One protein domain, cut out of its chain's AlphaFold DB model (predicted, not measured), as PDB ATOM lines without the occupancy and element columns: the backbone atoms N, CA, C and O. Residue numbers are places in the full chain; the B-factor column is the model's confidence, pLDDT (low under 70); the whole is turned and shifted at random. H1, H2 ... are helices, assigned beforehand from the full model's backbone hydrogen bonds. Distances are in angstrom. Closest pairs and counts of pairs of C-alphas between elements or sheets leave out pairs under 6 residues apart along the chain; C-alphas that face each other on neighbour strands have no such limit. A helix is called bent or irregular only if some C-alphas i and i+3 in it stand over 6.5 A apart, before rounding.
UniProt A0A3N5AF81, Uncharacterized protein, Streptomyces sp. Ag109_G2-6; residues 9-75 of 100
ATOM      1  N   GLU A   9     117.521 143.140  63.259       75.50
ATOM      2  CA  GLU A   9     118.881 142.649  63.021       75.50
ATOM      3  C   GLU A   9     119.803 142.950  64.205       75.50
ATOM      4  O   GLU A   9     120.551 142.072  64.626       75.50
ATOM      5  N   GLN A  10     119.695 144.143  64.798       75.19
ATOM      6  CA  GLN A  10     120.462 144.526  65.987       75.19
ATOM      7  C   GLN A  10     120.091 143.668  67.198       75.19
ATOM      8  O   GLN A  10     120.973 143.155  67.883       75.19
ATOM      9  N   VAL A  11     118.797 143.445  67.436       71.50
ATOM     10  CA  VAL A  11     118.348 142.592  68.545       71.50
ATOM     11  C   VAL A  11     118.858 141.156  68.387       71.50
ATOM     12  O   VAL A  11     119.345 140.565  69.352       71.50
ATOM     13  N   ARG A  12     118.817 140.602  67.169       74.94
ATOM     14  CA  ARG A  12     119.371 139.270  66.876       74.94
ATOM     15  C   ARG A  12     120.887 139.211  67.034       74.94
ATOM     16  O   ARG A  12     121.372 138.238  67.601       74.94
ATOM     17  N   ALA A  13     121.614 140.210  66.537       75.94
ATOM     18  CA  ALA A  13     123.072 140.262  66.620       75.94
ATOM     19  C   ALA A  13     123.567 140.340  68.072       75.94
ATOM     20  O   ALA A  13     124.579 139.732  68.408       75.94
ATOM     21  N   TYR A  14     122.833 141.050  68.931       70.69
ATOM     22  CA  TYR A  14     123.199 141.261  70.332       70.69
ATOM     23  C   TYR A  14     122.546 140.276  71.309       70.69
ATOM     24  O   TYR A  14     122.771 140.375  72.511       70.69
ATOM     25  N   GLY A  15     121.733 139.330  70.822       69.12
ATOM     26  CA  GLY A  15     121.059 138.344  71.671       69.12
ATOM     27  C   GLY A  15     120.104 138.961  72.699       69.12
ATOM     28  O   GLY A  15     119.910 138.387  73.769       69.12
ATOM     29  N   LEU A  16     119.528 140.133  72.402       72.12
ATOM     30  CA  LEU A  16     118.656 140.841  73.340       72.12
ATOM     31  C   LEU A  16     117.291 140.136  73.464       72.12
ATOM     32  O   LEU A  16     116.793 139.573  72.481       72.12
ATOM     33  N   PRO A  17     116.667 140.158  74.657       64.12
ATOM     34  CA  PRO A  17     115.382 139.509  74.871       64.12
ATOM     35  C   PRO A  17     114.286 140.178  74.034       64.12
ATOM     36  O   PRO A  17     114.140 141.398  74.028       64.12
ATOM     37  N   ALA A  18     113.505 139.362  73.327       67.06
ATOM     38  CA  ALA A  18     112.324 139.820  72.605       67.06
ATOM     39  C   ALA A  18     111.179 140.087  73.588       67.06
ATOM     40  O   ALA A  18     110.933 139.264  74.472       67.06
ATOM     41  N   THR A  19     110.425 141.166  73.389       68.69
ATOM     42  CA  THR A  19     109.189 141.397  74.143       68.69
ATOM     43  C   THR A  19     108.023 140.695  73.444       68.69
ATOM     44  O   THR A  19     108.002 140.552  72.218       68.69
ATOM     45  N   GLU A  20     107.035 140.225  74.207       71.00
ATOM     46  CA  GLU A  20     105.809 139.680  73.623       71.00
ATOM     47  C   GLU A  20     105.075 140.787  72.853       71.00
ATOM     48  O   GLU A  20     104.858 141.885  73.362       71.00
ATOM     49  N   GLY A  21     104.750 140.511  71.594       72.19
ATOM     50  CA  GLY A  21     104.059 141.445  70.720       72.19
ATOM     51  C   GLY A  21     102.549 141.316  70.795       72.19
ATOM     52  O   GLY A  21     101.992 140.409  71.417       72.19
ATOM     53  N   ARG A  22     101.860 142.230  70.110       72.56
ATOM     54  CA  ARG A  22     100.397 142.250  70.075       72.56
ATOM     55  C   ARG A  22      99.842 140.930  69.538       72.56
ATOM     56  O   ARG A  22     100.038 140.586  68.373       72.56
ATOM     57  N   SER A  23      99.079 140.230  70.374       69.56
ATOM     58  CA  SER A  23      98.355 139.025  69.965       69.56
ATOM     59  C   SER A  23      97.406 139.331  68.801       69.56
ATOM     60  O   SER A  23      96.654 140.307  68.841       69.56
ATOM     61  N   GLY A  24      97.461 138.501  67.757       75.62
ATOM     62  CA  GLY A  24      96.630 138.650  66.561       75.62
ATOM     63  C   GLY A  24      97.107 139.701  65.552       75.62
ATOM     64  O   GLY A  24      96.317 140.079  64.690       75.62
ATOM     65  N   ASP A  25      98.355 140.179  65.627       78.31
ATOM     66  CA  ASP A  25      98.894 141.095  64.614       78.31
ATOM     67  C   ASP A  25      98.852 140.452  63.203       78.31
ATOM     68  O   ASP A  25      99.529 139.447  62.964       78.31
ATOM     69  N   PRO A  26      98.100 141.016  62.235       82.75
ATOM     70  CA  PRO A  26      98.007 140.470  60.880       82.75
ATOM     71  C   PRO A  26      99.336 140.521  60.107       82.75
ATOM     72  O   PRO A  26      99.489 139.819  59.107       82.75
ATOM     73  N   ARG A  27     100.314 141.323  60.552       81.62
ATOM     74  CA  ARG A  27     101.660 141.410  59.962       81.62
ATOM     75  C   ARG A  27     102.590 140.298  60.458       81.62
ATOM     76  O   ARG A  27     103.577 139.989  59.785       81.62
ATOM     77  N   TRP A  28     102.263 139.663  61.587       82.19
ATOM     78  CA  TRP A  28     103.085 138.631  62.223       82.19
ATOM     79  C   TRP A  28     103.419 137.447  61.305       82.19
ATOM     80  O   TRP A  28     104.599 137.106  61.211       82.19
ATOM     81  N   PRO A  29     102.472 136.836  60.563       85.62
ATOM     82  CA  PRO A  29     102.792 135.654  59.765       85.62
ATOM     83  C   PRO A  29     103.828 135.925  58.668       85.62
ATOM     84  O   PRO A  29     104.684 135.080  58.403       85.62
ATOM     85  N   ALA A  30     103.773 137.101  58.036       85.50
ATOM     86  CA  ALA A  30     104.739 137.503  57.017       85.50
ATOM     87  C   ALA A  30     106.119 137.781  57.633       85.50
ATOM     88  O   ALA A  30     107.140 137.339  57.103       85.50
ATOM     89  N   PHE A  31     106.144 138.454  58.785       81.12
ATOM     90  CA  PHE A  31     107.364 138.726  59.537       81.12
ATOM     91  C   PHE A  31     108.042 137.435  60.016       81.12
ATOM     92  O   PHE A  31     109.231 137.233  59.779       81.12
ATOM     93  N   ALA A  32     107.283 136.527  60.635       84.44
ATOM     94  CA  ALA A  32     107.793 135.266  61.158       84.44
ATOM     95  C   ALA A  32     108.468 134.436  60.056       84.44
ATOM     96  O   ALA A  32     109.584 133.951  60.238       84.44
ATOM     97  N   ARG A  33     107.852 134.374  58.868       85.31
ATOM     98  CA  ARG A  33     108.427 133.705  57.692       85.31
ATOM     99  C   ARG A  33     109.732 134.341  57.222       85.31
ATOM    100  O   ARG A  33     110.669 133.611  56.923       85.31
ATOM    101  N   ARG A  34     109.808 135.677  57.176       82.81
ATOM    102  CA  ARG A  34     111.017 136.405  56.750       82.81
ATOM    103  C   ARG A  34     112.235 136.072  57.616       82.81
ATOM    104  O   ARG A  34     113.356 136.104  57.123       82.81
ATOM    105  N   TYR A  35     112.007 135.750  58.885       75.69
ATOM    106  CA  TYR A  35     113.056 135.633  59.893       75.69
ATOM    107  C   TYR A  35     113.189 134.237  60.529       75.69
ATOM    108  O   TYR A  35     113.903 134.070  61.521       75.69
ATOM    109  N   GLY A  36     112.518 133.228  59.960       80.25
ATOM    110  CA  GLY A  36     112.596 131.834  60.412       80.25
ATOM    111  C   GLY A  36     111.952 131.568  61.778       80.25
ATOM    112  O   GLY A  36     112.347 130.634  62.470       80.25
ATOM    113  N   LEU A  37     110.989 132.395  62.190       81.50
ATOM    114  CA  LEU A  37     110.201 132.202  63.410       81.50
ATOM    115  C   LEU A  37     108.942 131.379  63.098       81.50
ATOM    116  O   LEU A  37     108.454 131.380  61.968       81.50
ATOM    117  N   ASP A  38     108.385 130.705  64.106       81.31
ATOM    118  CA  ASP A  38     107.131 129.955  63.959       81.31
ATOM    119  C   ASP A  38     105.928 130.921  63.862       81.31
ATOM    120  O   ASP A  38     105.606 131.585  64.852       81.31
ATOM    121  N   PRO A  39     105.213 130.985  62.719       81.25
ATOM    122  CA  PRO A  39     104.064 131.875  62.539       81.25
ATOM    123  C   PRO A  39     102.872 131.540  63.444       81.25
ATOM    124  O   PRO A  39     101.972 132.362  63.591       81.25
ATOM    125  N   ARG A  40     102.830 130.325  64.009       80.88
ATOM    126  CA  ARG A  40     101.775 129.865  64.925       80.88
ATOM    127  C   ARG A  40     102.083 130.197  66.383       80.88
ATOM    128  O   ARG A  40     101.195 130.092  67.225       80.88
ATOM    129  N   ARG A  41     103.330 130.573  66.694       77.94
ATOM    130  CA  ARG A  41     103.712 131.046  68.028       77.94
ATOM    131  C   ARG A  41     103.276 132.487  68.240       77.94
ATOM    132  O   ARG A  41     102.910 133.192  67.299       77.94
ATOM    133  N   ARG A  42     103.303 132.892  69.512       73.12
ATOM    134  CA  ARG A  42     102.935 134.241  69.933       73.12
ATOM    135  C   ARG A  42     103.776 135.275  69.177       73.12
ATOM    136  O   ARG A  42     104.989 135.074  69.072       73.12
ATOM    137  N   PRO A  43     103.152 136.347  68.655       74.06
ATOM    138  CA  PRO A  43     103.883 137.449  68.062       74.06
ATOM    139  C   PRO A  43     104.929 137.965  69.037       74.06
ATOM    140  O   PRO A  43     104.670 138.080  70.233       74.06
ATOM    141  N   VAL A  44     106.109 138.271  68.523       69.75
ATOM    142  CA  VAL A  44     107.170 138.938  69.278       69.75
ATOM    143  C   VAL A  44     107.362 140.323  68.697       69.75
ATOM    144  O   VAL A  44     107.493 140.489  67.482       69.75
ATOM    145  N   GLN A  45     107.336 141.315  69.575       65.69
ATOM    146  CA  GLN A  45     107.598 142.698  69.246       65.69
ATOM    147  C   GLN A  45     109.073 142.978  69.532       65.69
ATOM    148  O   GLN A  45     109.548 142.894  70.662       65.69
ATOM    149  N   TRP A  46     109.797 143.274  68.455       61.03
ATOM    150  CA  TRP A  46     111.225 143.600  68.478       61.03
ATOM    151  C   TRP A  46     111.481 145.102  68.420       61.03
ATOM    152  O   TRP A  46     112.595 145.540  68.689       61.03
ATOM    153  N   GLU A  47     110.443 145.890  68.117       55.56
ATOM    154  CA  GLU A  47     110.351 147.266  68.597       55.56
ATOM    155  C   GLU A  47     110.204 147.173  70.112       55.56
ATOM    156  O   GLU A  47     109.095 147.257  70.642       55.56
ATOM    157  N   VAL A  48     111.319 146.889  70.795       52.72
ATOM    158  CA  VAL A  48     111.412 146.988  72.247       52.72
ATOM    159  C   VAL A  48     110.733 148.305  72.579       52.72
ATOM    160  O   VAL A  48     111.059 149.314  71.946       52.72
ATOM    161  N   GLU A  49     109.733 148.293  73.466       53.53
ATOM    162  CA  GLU A  49     109.301 149.525  74.120       53.53
ATOM    163  C   GLU A  49     110.578 150.243  74.501       53.53
ATOM    164  O   GLU A  49     111.387 149.691  75.244       53.53
ATOM    165  N   ALA A  50     110.830 151.331  73.785       60.66
ATOM    166  CA  ALA A  50     112.187 151.730  73.504       60.66
ATOM    167  C   ALA A  50     112.981 151.803  74.798       60.66
ATOM    168  O   ALA A  50     112.506 152.407  75.761       60.66
ATOM    169  N   LEU A  51     114.107 151.083  74.817       64.06
ATOM    170  CA  LEU A  51     114.865 150.832  76.036       64.06
ATOM    171  C   LEU A  51     115.028 152.154  76.768       64.06
ATOM    172  O   LEU A  51     115.517 153.128  76.180       64.06
ATOM    173  N   GLU A  52     114.589 152.186  78.026       70.31
ATOM    174  CA  GLU A  52     114.896 153.328  78.870       70.31
ATOM    175  C   GLU A  52     116.424 153.494  78.871       70.31
ATOM    176  O   GLU A  52     117.145 152.485  78.880       70.31
ATOM    177  N   PRO A  53     116.941 154.731  78.821       75.06
ATOM    178  CA  PRO A  53     118.376 154.974  78.708       75.06
ATOM    179  C   PRO A  53     119.211 154.187  79.727       75.06
ATOM    180  O   PRO A  53     120.263 153.658  79.373       75.06
ATOM    181  N   ASP A  54     118.697 154.021  80.946       78.56
ATOM    182  CA  ASP A  54     119.349 153.275  82.026       78.56
ATOM    183  C   ASP A  54     119.433 151.762  81.747       78.56
ATOM    184  O   ASP A  54     120.416 151.109  82.102       78.56
ATOM    185  N   GLU A  55     118.422 151.186  81.086       77.75
ATOM    186  CA  GLU A  55     118.400 149.774  80.685       77.75
ATOM    187  C   GLU A  55     119.416 149.522  79.568       77.75
ATOM    188  O   GLU A  55     120.212 148.584  79.643       77.75
ATOM    189  N   LEU A  56     119.450 150.410  78.567       80.12
ATOM    190  CA  LEU A  56     120.451 150.354  77.504       80.12
ATOM    191  C   LEU A  56     121.864 150.515  78.074       80.12
ATOM    192  O   LEU A  56     122.754 149.739  77.730       80.12
ATOM    193  N   GLN A  57     122.071 151.484  78.967       81.19
ATOM    194  CA  GLN A  57     123.360 151.709  79.612       81.19
ATOM    195  C   GLN A  57     123.832 150.461  80.360       81.19
ATOM    196  O   GLN A  57     124.993 150.074  80.234       81.19
ATOM    197  N   ARG A  58     122.941 149.792  81.098       86.94
ATOM    198  CA  ARG A  58     123.288 148.572  81.834       86.94
ATOM    199  C   ARG A  58     123.696 147.430  80.909       86.94
ATOM    200  O   ARG A  58     124.695 146.768  81.178       86.94
ATOM    201  N   LEU A  59     122.960 147.220  79.816       83.00
ATOM    202  CA  LEU A  59     123.275 146.190  78.822       83.00
ATOM    203  C   LEU A  59     124.617 146.460  78.129       83.00
ATOM    204  O   LEU A  59     125.422 145.545  77.969       83.00
ATOM    205  N   VAL A  60     124.884 147.719  77.767       83.94
ATOM    206  CA  VAL A  60     126.161 148.127  77.162       83.94
ATOM    207  C   VAL A  60     127.316 147.897  78.132       83.94
ATOM    208  O   VAL A  60     128.311 147.291  77.745       83.94
ATOM    209  N   LEU A  61     127.187 148.323  79.392       88.38
ATOM    210  CA  LEU A  61     128.235 148.129  80.397       88.38
ATOM    211  C   LEU A  61     128.527 146.646  80.647       88.38
ATOM    212  O   LEU A  61     129.694 146.267  80.678       88.38
ATOM    213  N   ALA A  62     127.494 145.804  80.739       84.81
ATOM    214  CA  ALA A  62     127.666 144.360  80.895       84.81
ATOM    215  C   ALA A  62     128.397 143.726  79.696       84.81
ATOM    216  O   ALA A  62     129.269 142.873  79.867       84.81
ATOM    217  N   ALA A  63     128.084 144.166  78.472       84.38
ATOM    218  CA  ALA A  63     128.767 143.693  77.271       84.38
ATOM    219  C   ALA A  63     130.240 144.143  77.232       84.38
ATOM    220  O   ALA A  63     131.117 143.341  76.913       84.38
ATOM    221  N   VAL A  64     130.526 145.400  77.597       86.44
ATOM    222  CA  VAL A  64     131.902 145.920  77.687       86.44
ATOM    223  C   VAL A  64     132.702 145.169  78.744       86.44
ATOM    224  O   VAL A  64     133.828 144.766  78.466       86.44
ATOM    225  N   GLU A  65     132.134 144.938  79.926       88.94
ATOM    226  CA  GLU A  65     132.788 144.169  80.985       88.94
ATOM    227  C   GLU A  65     133.129 142.753  80.508       88.94
ATOM    228  O   GLU A  65     134.267 142.308  80.667       88.94
ATOM    229  N   CYS A  66     132.192 142.084  79.832       78.44
ATOM    230  CA  CYS A  66     132.429 140.776  79.227       78.44
ATOM    231  C   CYS A  66     133.588 140.817  78.217       78.44
ATOM    232  O   CYS A  66     134.506 140.004  78.300       78.44
ATOM    233  N   CYS A  67     133.608 141.802  77.314       77.50
ATOM    234  CA  CYS A  67     134.707 141.981  76.364       77.50
ATOM    235  C   CYS A  67     136.052 142.232  77.062       77.50
ATOM    236  O   CYS A  67     137.051 141.629  76.683       77.50
ATOM    237  N   VAL A  68     136.096 143.075  78.099       83.06
ATOM    238  CA  VAL A  68     137.324 143.348  78.866       83.06
ATOM    239  C   VAL A  68     137.838 142.076  79.537       83.06
ATOM    240  O   VAL A  68     139.036 141.794  79.482       83.06
ATOM    241  N   LEU A  69     136.952 141.287  80.146       80.25
ATOM    242  CA  LEU A  69     137.315 140.019  80.777       80.25
ATOM    243  C   LEU A  69     137.820 139.003  79.745       80.25
ATOM    244  O   LEU A  69     138.848 138.366  79.979       80.25
ATOM    245  N   LEU A  70     137.161 138.901  78.586       82.62
ATOM    246  CA  LEU A  70     137.601 138.051  77.477       82.62
ATOM    247  C   LEU A  70     138.991 138.462  76.973       82.62
ATOM    248  O   LEU A  70     139.876 137.610  76.890       82.62
ATOM    249  N   CYS A  71     139.228 139.753  76.724       76.56
ATOM    250  CA  CYS A  71     140.533 140.269  76.305       76.56
ATOM    251  C   CYS A  71     141.633 139.955  77.331       76.56
ATOM    252  O   CYS A  71     142.686 139.438  76.960       76.56
ATOM    253  N   ARG A  72     141.377 140.184  78.625       76.88
ATOM    254  CA  ARG A  72     142.330 139.849  79.699       76.88
ATOM    255  C   ARG A  72     142.634 138.353  79.747       76.88
ATOM    256  O   ARG A  72     143.792 137.971  79.882       76.88
ATOM    257  N   SER A  73     141.614 137.505  79.600       74.06
ATOM    258  CA  SER A  73     141.786 136.045  79.586       74.06
ATOM    259  C   SER A  73     142.581 135.548  78.372       74.06
ATOM    260  O   SER A  73     143.299 134.559  78.474       74.06
ATOM    261  N   ALA A  74     142.512 136.268  77.249       81.06
ATOM    262  CA  ALA A  74     143.287 136.000  76.040       81.06
ATOM    263  C   ALA A  74     144.737 136.527  76.109       81.06
ATOM    264  O   ALA A  74     145.467 136.428  75.126       81.06
ATOM    265  N   GLY A  75     145.163 137.089  77.248       71.56
ATOM    266  CA  GLY A  75     146.503 137.655  77.423       71.56
ATOM    267  C   GLY A  75     146.693 139.016  76.751       71.56
ATOM    268  O   GLY A  75     147.831 139.426  76.525       71.56
TER     269      GLY A  75
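This is residues 9 to 75 of the 100 residues of an uncharacterized protein of Streptomyces sp. Ag109_G2-6 (UniProt A0A3N5AF81). One long helix, H3, forms an arm at one end of an elongated shape, and at the other end a loose body of loops holds two short helices, H1 and H2, with no helix touching another. Residues 50 to 58 and 64 to 75, most of them in H3, stick out free of the rest, while in the body a short antiparallel pairing of residues 19 to 20 with residues 44 to 45 ties the two long loops together. The printed part has 67 residues, with three named helices in the order H1, H2, H3 and no named strand. The class is all helix, though 33 of the 67 residues, under half, are in named elements. The whole is only just loose, close to extended, with a radius of gyration of the C-alphas of 15.9 A and spans of 50 by 26 by 15 A.

The printed part begins with H1, residues 9 to 13, whose first C-alpha, that of Glu 9, is at (118.881, 142.649, 63.021). Residues 14 to 27 follow with no named element. H2 is residues 28 to 34, 9.9 A from first to last C-alpha, and C-alpha 28 is at (103.085, 138.631, 62.223). Residues 35 to 52 again hold no named element. H3 is residues 53 to 73, 30.1 A from first to last C-alpha; C-alpha 53 is at (118.376, 154.974, 78.708) and C-alpha 73 is at (141.786, 136.045, 79.586).

H1 and H2 are apart, with no C-alpha of the one within 8 A of the other. By the same test H2 and H3 are apart, and so are H1 and H3. Residues 19 to 20 pair with residues 44 to 45, antiparallel, in stretches too short to be named as strands. Residues 50 to 58, of which 53 to 58 belong to H3, stand free, and so do residues 64 to 75, of which 64 to 73 belong to H3. In H1, H2 and H3 every O i to N i+4 pair is within hydrogen-bond range, and no helix is bent or irregular.

The two C-alphas farthest apart are those of Pro 26 and Gly 75, at 51.3 A. Without the stretches that stand free, the body is 46 residues spanning 36 by 19 by 13 A, with a radius of gyration of 11.8 A. The printed part has no cut. The link from H1 to H2, 14 residues, and the link from H2 to H3, 18 residues, are both long. The mean pLDDT of the printed part is 76.1, and 13 residues are under 70: residue 15, residues 17 to 19, residue 23 and residues 44 to 51.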